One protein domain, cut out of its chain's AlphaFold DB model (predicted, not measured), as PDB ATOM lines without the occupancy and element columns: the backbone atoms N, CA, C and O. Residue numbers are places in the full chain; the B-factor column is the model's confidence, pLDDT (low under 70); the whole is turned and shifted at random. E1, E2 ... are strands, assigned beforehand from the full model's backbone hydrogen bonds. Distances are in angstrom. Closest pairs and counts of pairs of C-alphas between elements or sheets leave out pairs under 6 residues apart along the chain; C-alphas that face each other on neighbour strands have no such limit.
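This is residues 631 to 705 of the 706 residues of the protein "Trypsin-resistant surface T6 protein" of Roseburia intestinalis (UniProt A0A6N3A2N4). Two small sheets lie face to face as a sandwich in the middle of a long, narrow model, and loops draw it out at both ends. Residues 636 to 655 make one end, while residues 662 to 673 and the short strand E3 make the other. The printed part has 75 residues with no named helix and six named strands, E1 to E6 in order along the chain; the class is all strand, though under half of the residues, 30 of 75, are in named elements. One sheet has the order E4, E2, E6 and the other E1, E5, both antiparallel. The whole is loose, with a radius of gyration of the C-alphas of 15.2 A, and a rod in outline, spanning 53 by 18 by 16 A.

E1, residues 631 to 635, is the antiparallel neighbour of E5, residues 692 to 698, at 167 degrees between directions; N 632 and O 695 are 3.0 A apart and N 634 and O 693 2.9 A, within hydrogen-bond range. In the other sheet E2, residues 656 to 661, is the inner strand. E4, residues 681 to 686, is its antiparallel neighbour at 156 degrees between directions, with N 657 and O 685 2.8 A apart, within hydrogen-bond range. E6, residues 703 to 705, is antiparallel to E2 at 156 degrees too, with N 660 and O 704 2.9 A apart. These sheets form a sandwich, two sheets face to face, their facing parts 9.1 A centre to centre and their strands at 30 degrees. The closest C-alphas of E4 and E5 are those of Thr 686 and Ala 693, 5.7 A apart. E3, residues 674 to 676, pairs with no named strand, but residues 665 to 666 pair with it, antiparallel. E2 and E5 are apart, and so are E1 and E4.

E1 begins at C-alpha 631, (348.090, 236.234, 259.021), and is 13.4 A long. E2 measures 16.7 A from first to last C-alpha, E3 5.7 A and E4 14.2 A. E5, the longest strand by residues, measures 17.5 A and begins at C-alpha 692, (356.633, 231.296, 250.271). E6 measures 7.0 A and ends at C-alpha 705, (359.019, 243.093, 256.458).

The two C-alphas farthest apart are those of Gly 648 and Ala 671, 53.1 A. The links E1 to E2, 20 residues, and E2 to E3, 12 residues, are long; the other three are tight. The printed part has no cut. The mean pLDDT of the printed part is 89.9, and no printed residue is under 70.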
ATOM      1  N   LYS A 631     347.162 237.113 259.718       94.06
ATOM      2  CA  LYS A 631     348.090 236.234 259.021       94.06
ATOM      3  C   LYS A 631     348.834 237.055 257.987       94.06
ATOM      4  O   LYS A 631     348.205 237.796 257.232       94.06
ATOM      5  N   ILE A 632     350.153 236.917 257.948       93.00
ATOM      6  CA  ILE A 632     350.983 237.545 256.922       93.00
ATOM      7  C   ILE A 632     351.637 236.441 256.111       93.00
ATOM      8  O   ILE A 632     352.339 235.589 256.652       93.00
ATOM      9  N   HIS A 633     351.378 236.479 254.808       92.81
ATOM     10  CA  HIS A 633     351.952 235.582 253.819       92.81
ATOM     11  C   HIS A 633     352.780 236.416 252.851       92.81
ATOM     12  O   HIS A 633     352.303 237.425 252.325       92.81
ATOM     13  N   ILE A 634     354.038 236.031 252.680       90.56
ATOM     14  CA  ILE A 634     354.977 236.704 251.793       90.56
ATOM     15  C   ILE A 634     355.408 235.759 250.682       90.56
ATOM     16  O   ILE A 634     355.627 234.568 250.900       90.56
ATOM     17  N   TYR A 635     355.571 236.335 249.497       89.31
ATOM     18  CA  TYR A 635     356.082 235.652 248.320       89.31
ATOM     19  C   TYR A 635     357.390 236.306 247.927       89.31
ATOM     20  O   TYR A 635     357.424 237.492 247.575       89.31
ATOM     21  N   LYS A 636     358.476 235.540 247.967       86.69
ATOM     22  CA  LYS A 636     359.731 236.009 247.412       86.69
ATOM     23  C   LYS A 636     359.709 235.800 245.907       86.69
ATOM     24  O   LYS A 636     359.622 234.678 245.426       86.69
ATOM     25  N   VAL A 637     359.810 236.896 245.164       85.50
ATOM     26  CA  VAL A 637     359.945 236.863 243.708       85.50
ATOM     27  C   VAL A 637     361.381 237.126 243.282       85.50
ATOM     28  O   VAL A 637     362.169 237.783 243.983       85.50
ATOM     29  N   ASP A 638     361.705 236.589 242.119       84.88
ATOM     30  CA  ASP A 638     362.897 236.922 241.361       84.88
ATOM     31  C   ASP A 638     362.761 238.336 240.760       84.88
ATOM     32  O   ASP A 638     361.679 238.734 240.319       84.88
ATOM     33  N   LYS A 639     363.834 239.135 240.806       84.62
ATOM     34  CA  LYS A 639     363.778 240.577 240.503       84.62
ATOM     35  C   LYS A 639     363.607 240.836 239.006       84.62
ATOM     36  O   LYS A 639     362.946 241.796 238.620       84.62
ATOM     37  N   GLU A 640     364.207 239.989 238.183       85.00
ATOM     38  CA  GLU A 640     364.267 240.110 236.734       85.00
ATOM     39  C   GLU A 640     362.994 239.564 236.077       85.00
ATOM     40  O   GLU A 640     362.463 240.176 235.150       85.00
ATOM     41  N   SER A 641     362.481 238.429 236.561       82.19
ATOM     42  CA  SER A 641     361.273 237.794 236.019       82.19
ATOM     43  C   SER A 641     359.971 238.236 236.681       82.19
ATOM     44  O   SER A 641     358.903 238.059 236.089       82.19
ATOM     45  N   GLY A 642     360.036 238.759 237.908       80.56
ATOM     46  CA  GLY A 642     358.867 239.104 238.718       80.56
ATOM     47  C   GLY A 642     358.028 237.899 239.158       80.56
ATOM     48  O   GLY A 642     356.910 238.083 239.636       80.56
ATOM     49  N   LYS A 643     358.523 236.665 238.980       80.69
ATOM     50  CA  LYS A 643     357.802 235.429 239.317       80.69
ATOM     51  C   LYS A 643     358.313 234.829 240.627       80.69
ATOM     52  O   LYS A 643     359.489 234.959 240.960       80.69
ATOM     53  N   ALA A 644     357.438 234.116 241.338       75.25
ATOM     54  CA  ALA A 644     357.785 233.272 242.488       75.25
ATOM     55  C   ALA A 644     358.421 231.944 242.020       75.25
ATOM     56  O   ALA A 644     357.938 230.855 242.305       75.25
ATOM     57  N   ALA A 645     359.450 232.049 241.178       78.50
ATOM     58  CA  ALA A 645     360.198 230.930 240.625       78.50
ATOM     59  C   ALA A 645     361.636 231.384 240.367       78.50
ATOM     60  O   ALA A 645     361.855 232.443 239.778       78.50
ATOM     61  N   ALA A 646     362.605 230.585 240.808       73.94
ATOM     62  CA  ALA A 646     364.015 230.860 240.568       73.94
ATOM     63  C   ALA A 646     364.379 230.693 239.081       73.94
ATOM     64  O   ALA A 646     363.812 229.848 238.385       73.94
ATOM     65  N   GLN A 647     365.344 231.481 238.598       74.88
ATOM     66  CA  GLN A 647     365.965 231.288 237.285       74.88
ATOM     67  C   GLN A 647     367.287 230.517 237.420       74.88
ATOM     68  O   GLN A 647     368.069 230.769 238.334       74.88
ATOM     69  N   GLY A 648     367.558 229.600 236.485       78.12
ATOM     70  CA  GLY A 648     368.795 228.812 236.477       78.12
ATOM     71  C   GLY A 648     368.860 227.783 237.612       78.12
ATOM     72  O   GLY A 648     367.908 227.039 237.825       78.12
ATOM     73  N   ASP A 649     369.997 227.730 238.302       77.62
ATOM     74  CA  ASP A 649     370.305 226.865 239.449       77.62
ATOM     75  C   ASP A 649     370.069 227.544 240.817       77.62
ATOM     76  O   ASP A 649     370.406 226.979 241.860       77.62
ATOM     77  N   ALA A 650     369.475 228.743 240.837       79.00
ATOM     78  CA  ALA A 650     369.136 229.458 242.065       79.00
ATOM     79  C   ALA A 650     367.968 228.800 242.831       79.00
ATOM     80  O   ALA A 650     367.119 228.124 242.251       79.00
ATOM     81  N   SER A 651     367.889 229.050 244.143       82.44
ATOM     82  CA  SER A 651     366.750 228.667 244.987       82.44
ATOM     83  C   SER A 651     366.176 229.887 245.702       82.44
ATOM     84  O   SER A 651     366.914 230.790 246.100       82.44
ATOM     85  N   LEU A 652     364.852 229.908 245.859       82.75
ATOM     86  CA  LEU A 652     364.142 230.889 246.683       82.75
ATOM     87  C   LEU A 652     363.863 230.359 248.099       82.75
ATOM     88  O   LEU A 652     363.283 231.088 248.895       82.75
ATOM     89  N   GLU A 653     364.281 229.129 248.411       88.56
ATOM     90  CA  GLU A 653     364.157 228.480 249.722       88.56
ATOM     91  C   GLU A 653     365.209 228.984 250.714       88.56
ATOM     92  O   GLU A 653     366.360 229.227 250.351       88.56
ATOM     93  N   GLY A 654     364.836 229.104 251.987       88.81
ATOM     94  CA  GLY A 654     365.762 229.437 253.069       88.81
ATOM     95  C   GLY A 654     366.082 230.927 253.217       88.81
ATOM     96  O   GLY A 654     366.905 231.279 254.060       88.81
ATOM     97  N   ALA A 655     365.440 231.815 252.450       88.62
ATOM     98  CA  ALA A 655     365.550 233.255 252.658       88.62
ATOM     99  C   ALA A 655     364.808 233.646 253.942       88.62
ATOM    100  O   ALA A 655     363.636 233.310 254.114       88.62
ATOM    101  N   VAL A 656     365.499 234.354 254.835       92.06
ATOM    102  CA  VAL A 656     364.996 234.719 256.162       92.06
ATOM    103  C   VAL A 656     364.618 236.197 256.188       92.06
ATOM    104  O   VAL A 656     365.435 237.044 255.834       92.06
ATOM    105  N   TYR A 657     363.406 236.499 256.643       92.81
ATOM    106  CA  TYR A 657     362.873 237.850 256.803       92.81
ATOM    107  C   TYR A 657     362.452 238.097 258.248       92.81
ATOM    108  O   TYR A 657     361.880 237.215 258.895       92.81
ATOM    109  N   GLY A 658     362.685 239.312 258.739       94.44
ATOM    110  CA  GLY A 658     362.113 239.764 260.004       94.44
ATOM    111  C   GLY A 658     360.764 240.436 259.764       94.44
ATOM    112  O   GLY A 658     360.645 241.318 258.913       94.44
ATOM    113  N   LEU A 659     359.738 240.036 260.511       95.56
ATOM    114  CA  LEU A 659     358.480 240.765 260.580       95.56
ATOM    115  C   LEU A 659     358.519 241.697 261.786       95.56
ATOM    116  O   LEU A 659     358.589 241.232 262.922       95.56
ATOM    117  N   TYR A 660     358.425 242.996 261.542       95.56
ATOM    118  CA  TYR A 660     358.534 244.024 262.567       95.56
ATOM    119  C   TYR A 660     357.219 244.783 262.741       95.56
ATOM    120  O   TYR A 660     356.481 245.027 261.777       95.56
ATOM    121  N   ALA A 661     356.929 245.191 263.972       96.12
ATOM    122  CA  ALA A 661     355.812 246.078 264.268       96.12
ATOM    123  C   ALA A 661     356.101 247.483 263.709       96.12
ATOM    124  O   ALA A 661     357.101 248.106 264.054       96.12
ATOM    125  N   ARG A 662     355.236 248.014 262.836       95.69
ATOM    126  CA  ARG A 662     355.397 249.374 262.282       95.69
ATOM    127  C   ARG A 662     355.005 250.460 263.290       95.69
ATOM    128  O   ARG A 662     355.616 251.521 263.291       95.69
ATOM    129  N   ASN A 663     354.008 250.178 264.126       95.88
ATOM    130  CA  ASN A 663     353.512 251.021 265.220       95.88
ATOM    131  C   ASN A 663     353.429 250.178 266.504       95.88
ATOM    132  O   ASN A 663     353.485 248.953 266.411       95.88
ATOM    133  N   ASP A 664     353.209 250.806 267.666       96.62
ATOM    134  CA  ASP A 664     352.814 250.082 268.882       96.62
ATOM    135  C   ASP A 664     351.566 249.226 268.596       96.62
ATOM    136  O   ASP A 664     350.549 249.724 268.106       96.62
ATOM    137  N   ILE A 665     351.655 247.932 268.892       93.81
ATOM    138  CA  ILE A 665     350.571 246.961 268.755       93.81
ATOM    139  C   ILE A 665     349.988 246.728 270.140       93.81
ATOM    140  O   ILE A 665     350.677 246.263 271.049       93.81
ATOM    141  N   VAL A 666     348.717 247.081 270.298       92.75
ATOM    142  CA  VAL A 666     347.992 247.044 271.571       92.75
ATOM    143  C   VAL A 666     347.097 245.813 271.607       92.75
ATOM    144  O   VAL A 666     346.480 245.455 270.604       92.75
ATOM    145  N   HIS A 667     347.025 245.168 272.767       93.12
ATOM    146  CA  HIS A 667     346.100 244.072 272.994       93.12
ATOM    147  C   HIS A 667     344.644 244.567 272.858       93.12
ATOM    148  O   HIS A 667     344.309 245.620 273.406       93.12
ATOM    149  N   PRO A 668     343.757 243.846 272.150       91.88
ATOM    150  CA  PRO A 668     342.402 244.329 271.870       91.88
ATOM    151  C   PRO A 668     341.464 244.379 273.092       91.88
ATOM    152  O   PRO A 668     340.375 244.931 272.979       91.88
ATOM    153  N   ASP A 669     341.874 243.848 274.248       90.81
ATOM    154  CA  ASP A 669     341.075 243.826 275.488       90.81
ATOM    155  C   ASP A 669     340.949 245.190 276.187       90.81
ATOM    156  O   ASP A 669     340.208 245.320 277.157       90.81
ATOM    157  N   GLY A 670     341.706 246.199 275.742       86.06
ATOM    158  CA  GLY A 670     341.728 247.536 276.340       86.06
ATOM    159  C   GLY A 670     342.426 247.637 277.704       86.06
ATOM    160  O   GLY A 670     342.589 248.749 278.203       86.06
ATOM    161  N   ALA A 671     342.884 246.523 278.288       89.69
ATOM    162  CA  ALA A 671     343.466 246.464 279.633       89.69
ATOM    163  C   ALA A 671     344.944 246.043 279.633       89.69
ATOM    164  O   ALA A 671     345.745 246.608 280.377       89.69
ATOM    165  N   THR A 672     345.330 245.093 278.777       91.94
ATOM    166  CA  THR A 672     346.702 244.559 278.718       91.94
ATOM    167  C   THR A 672     347.700 245.581 278.156       91.94
ATOM    168  O   THR A 672     348.883 245.555 278.495       91.94
ATOM    169  N   GLY A 673     347.241 246.538 277.344       91.06
ATOM    170  CA  GLY A 673     348.088 247.606 276.810       91.06
ATOM    171  C   GLY A 673     348.989 247.145 275.656       91.06
ATOM    172  O   GLY A 673     348.592 246.320 274.837       91.06
ATOM    173  N   VAL A 674     350.177 247.741 275.526       93.50
ATOM    174  CA  VAL A 674     351.084 247.504 274.385       93.50
ATOM    175  C   VAL A 674     351.774 246.142 274.510       93.50
ATOM    176  O   VAL A 674     352.500 245.917 275.472       93.50
ATOM    177  N   VAL A 675     351.593 245.272 273.511       93.12
ATOM    178  CA  VAL A 675     352.212 243.935 273.428       93.12
ATOM    179  C   VAL A 675     353.523 243.968 272.641       93.12
ATOM    180  O   VAL A 675     354.478 243.296 273.015       93.12
ATOM    181  N   PHE A 676     353.583 244.778 271.579       94.88
ATOM    182  CA  PHE A 676     354.806 245.042 270.812       94.88
ATOM    183  C   PHE A 676     354.967 246.544 270.608       94.88
ATOM    184  O   PHE A 676     354.013 247.221 270.221       94.88
ATOM    185  N   LYS A 677     356.160 247.075 270.856       95.69
ATOM    186  CA  LYS A 677     356.515 248.466 270.566       95.69
ATOM    187  C   LYS A 677     356.855 248.633 269.088       95.69
ATOM    188  O   LYS A 677     357.243 247.684 268.407       95.69
ATOM    189  N   ALA A 678     356.714 249.852 268.576       95.75
ATOM    190  CA  ALA A 678     357.154 250.167 267.221       95.75
ATOM    191  C   ALA A 678     358.639 249.796 267.018       95.75
ATOM    192  O   ALA A 678     359.505 250.239 267.772       95.75
ATOM    193  N   GLY A 679     358.926 249.006 265.983       93.94
ATOM    194  CA  GLY A 679     360.259 248.496 265.652       93.94
ATOM    195  C   GLY A 679     360.599 247.125 266.244       93.94
ATOM    196  O   GLY A 679     361.618 246.557 265.852       93.94
ATOM    197  N   ASP A 680     359.769 246.564 267.130       97.06
ATOM    198  CA  ASP A 680     360.014 245.235 267.700       97.06
ATOM    199  C   ASP A 680     359.957 244.149 266.617       97.06
ATOM    200  O   ASP A 680     359.063 244.148 265.763       97.06
ATOM    201  N   LEU A 681     360.898 243.198 266.670       95.38
ATOM    202  CA  LEU A 681     360.835 241.964 265.887       95.38
ATOM    203  C   LEU A 681     359.717 241.081 266.456       95.38
ATOM    204  O   LEU A 681     359.825 240.581 267.573       95.38
ATOM    205  N   VAL A 682     358.660 240.877 265.676       94.44
ATOM    206  CA  VAL A 682     357.470 240.108 266.068       94.44
ATOM    207  C   VAL A 682     357.629 238.630 265.722       94.44
ATOM    208  O   VAL A 682     357.258 237.766 266.512       94.44
ATOM    209  N   ALA A 683     358.174 238.327 264.542       94.00
ATOM    210  CA  ALA A 683     358.405 236.959 264.085       94.00
ATOM    211  C   ALA A 683     359.510 236.898 263.022       94.00
ATOM    212  O   ALA A 683     359.770 237.881 262.330       94.00
ATOM    213  N   THR A 684     360.106 235.718 262.851       93.81
ATOM    214  CA  THR A 684     361.047 235.422 261.763       93.81
ATOM    215  C   THR A 684     360.384 234.478 260.763       93.81
ATOM    216  O   THR A 684     359.828 233.454 261.153       93.81
ATOM    217  N   LEU A 685     360.441 234.825 259.479       92.75
ATOM    218  CA  LEU A 685     359.838 234.097 258.363       92.75
ATOM    219  C   LEU A 685     360.943 233.505 257.489       92.75
ATOM    220  O   LEU A 685     361.785 234.254 257.002       92.75
ATOM    221  N   THR A 686     360.921 232.198 257.241       93.06
ATOM    222  CA  THR A 686     361.859 231.538 256.317       93.06
ATOM    223  C   THR A 686     361.091 230.977 255.130       93.06
ATOM    224  O   THR A 686     360.101 230.276 255.332       93.06
ATOM    225  N   THR A 687     361.527 231.284 253.908       91.56
ATOM    226  CA  THR A 687     360.858 230.818 252.687       91.56
ATOM    227  C   THR A 687     361.015 229.318 252.467       91.56
ATOM    228  O   THR A 687     362.091 228.753 252.672       91.56
ATOM    229  N   ASP A 688     359.940 228.677 252.021       90.12
ATOM    230  CA  ASP A 688     359.929 227.286 251.586       90.12
ATOM    231  C   ASP A 688     360.477 227.128 250.151       90.12
ATOM    232  O   ASP A 688     360.875 228.093 249.493       90.12
ATOM    233  N   LYS A 689     360.478 225.892 249.638       86.06
ATOM    234  CA  LYS A 689     360.901 225.552 248.266       86.06
ATOM    235  C   LYS A 689     360.175 226.313 247.146       86.06
ATOM    236  O   LYS A 689     360.675 226.358 246.025       86.06
ATOM    237  N   ASN A 690     359.002 226.881 247.426       85.25
ATOM    238  CA  ASN A 690     358.221 227.673 246.479       85.25
ATOM    239  C   ASN A 690     358.485 229.183 246.636       85.25
ATOM    240  O   ASN A 690     357.891 229.987 245.922       85.25
ATOM    241  N   GLY A 691     359.379 229.585 247.549       86.81
ATOM    242  CA  GLY A 691     359.644 230.985 247.870       86.81
ATOM    243  C   GLY A 691     358.576 231.620 248.767       86.81
ATOM    244  O   GLY A 691     358.525 232.847 248.859       86.81
ATOM    245  N   GLU A 692     357.725 230.823 249.418       91.88
ATOM    246  CA  GLU A 692     356.633 231.296 250.271       91.88
ATOM    247  C   GLU A 692     357.009 231.231 251.753       91.88
ATOM    248  O   GLU A 692     357.624 230.266 252.200       91.88
ATOM    249  N   ALA A 693     356.614 232.227 252.547       92.38
ATOM    250  CA  ALA A 693     356.687 232.145 254.006       92.38
ATOM    251  C   ALA A 693     355.428 232.730 254.646       92.38
ATOM    252  O   ALA A 693     354.917 233.764 254.209       92.38
ATOM    253  N   GLU A 694     354.937 232.087 255.703       93.81
ATOM    254  CA  GLU A 694     353.720 232.486 256.405       93.81
ATOM    255  C   GLU A 694     353.952 232.548 257.915       93.81
ATOM    256  O   GLU A 694     354.621 231.692 258.493       93.81
ATOM    257  N   VAL A 695     353.347 233.543 258.559       94.00
ATOM    258  CA  VAL A 695     353.186 233.592 260.013       94.00
ATOM    259  C   VAL A 695     351.713 233.798 260.356       94.00
ATOM    260  O   VAL A 695     351.016 234.616 259.750       94.00
ATOM    261  N   ASN A 696     351.254 233.032 261.340       93.50
ATOM    262  CA  ASN A 696     349.876 232.988 261.820       93.50
ATOM    263  C   ASN A 696     349.770 233.538 263.248       93.50
ATOM    264  O   ASN A 696     350.784 233.753 263.909       93.50
ATOM    265  N   ASN A 697     348.536 233.697 263.738       90.75
ATOM    266  CA  ASN A 697     348.233 234.101 265.117       90.75
ATOM    267  C   ASN A 697     348.848 235.458 265.519       90.75
ATOM    268  O   ASN A 697     349.219 235.672 266.672       90.75
ATOM    269  N   LEU A 698     348.980 236.382 264.566       92.81
ATOM    270  CA  LEU A 698     349.443 237.732 264.860       92.81
ATOM    271  C   LEU A 698     348.321 238.552 265.499       92.81
ATOM    272  O   LEU A 698     347.141 238.350 265.208       92.81
ATOM    273  N   TYR A 699     348.692 239.530 266.317       92.81
ATOM    274  CA  TYR A 699     347.770 240.584 266.738       92.81
ATOM    275  C   TYR A 699     347.335 241.430 265.528       92.81
ATOM    276  O   TYR A 699     348.014 241.486 264.504       92.81
ATOM    277  N   LEU A 700     346.190 242.109 265.617       92.00
ATOM    278  CA  LEU A 700     345.847 243.104 264.602       92.00
ATOM    279  C   LEU A 700     346.749 244.329 264.774       92.00
ATOM    280  O   LEU A 700     346.853 244.891 265.863       92.00
ATOM    281  N   GLY A 701     347.395 244.759 263.695       91.25
ATOM    282  CA  GLY A 701     348.333 245.872 263.731       91.25
ATOM    283  C   GLY A 701     348.960 246.148 262.371       91.25
ATOM    284  O   GLY A 701     348.725 245.432 261.397       91.25
ATOM    285  N   ASN A 702     349.767 247.204 262.308       93.88
ATOM    286  CA  ASN A 702     350.549 247.525 261.121       93.88
ATOM    287  C   ASN A 702     351.925 246.874 261.230       93.88
ATOM    288  O   ASN A 702     352.648 247.116 262.196       93.88
ATOM    289  N   TYR A 703     352.308 246.124 260.206       94.88
ATOM    290  CA  TYR A 703     353.581 245.412 260.149       94.88
ATOM    291  C   TYR A 703     354.418 245.867 258.952       94.88
ATOM    292  O   TYR A 703     353.892 246.410 257.972       94.88
ATOM    293  N   TYR A 704     355.727 245.638 259.017       94.06
ATOM    294  CA  TYR A 704     356.617 245.706 257.861       94.06
ATOM    295  C   TYR A 704     357.597 244.537 257.863       94.06
ATOM    296  O   TYR A 704     357.940 243.999 258.911       94.06
ATOM    297  N   VAL A 705     358.019 244.141 256.666       92.25
ATOM    298  CA  VAL A 705     359.019 243.093 256.458       92.25
ATOM    299  C   VAL A 705     360.355 243.790 256.229       92.25
ATOM    300  O   VAL A 705     360.416 244.711 255.407       92.25
TER     301      VAL A 705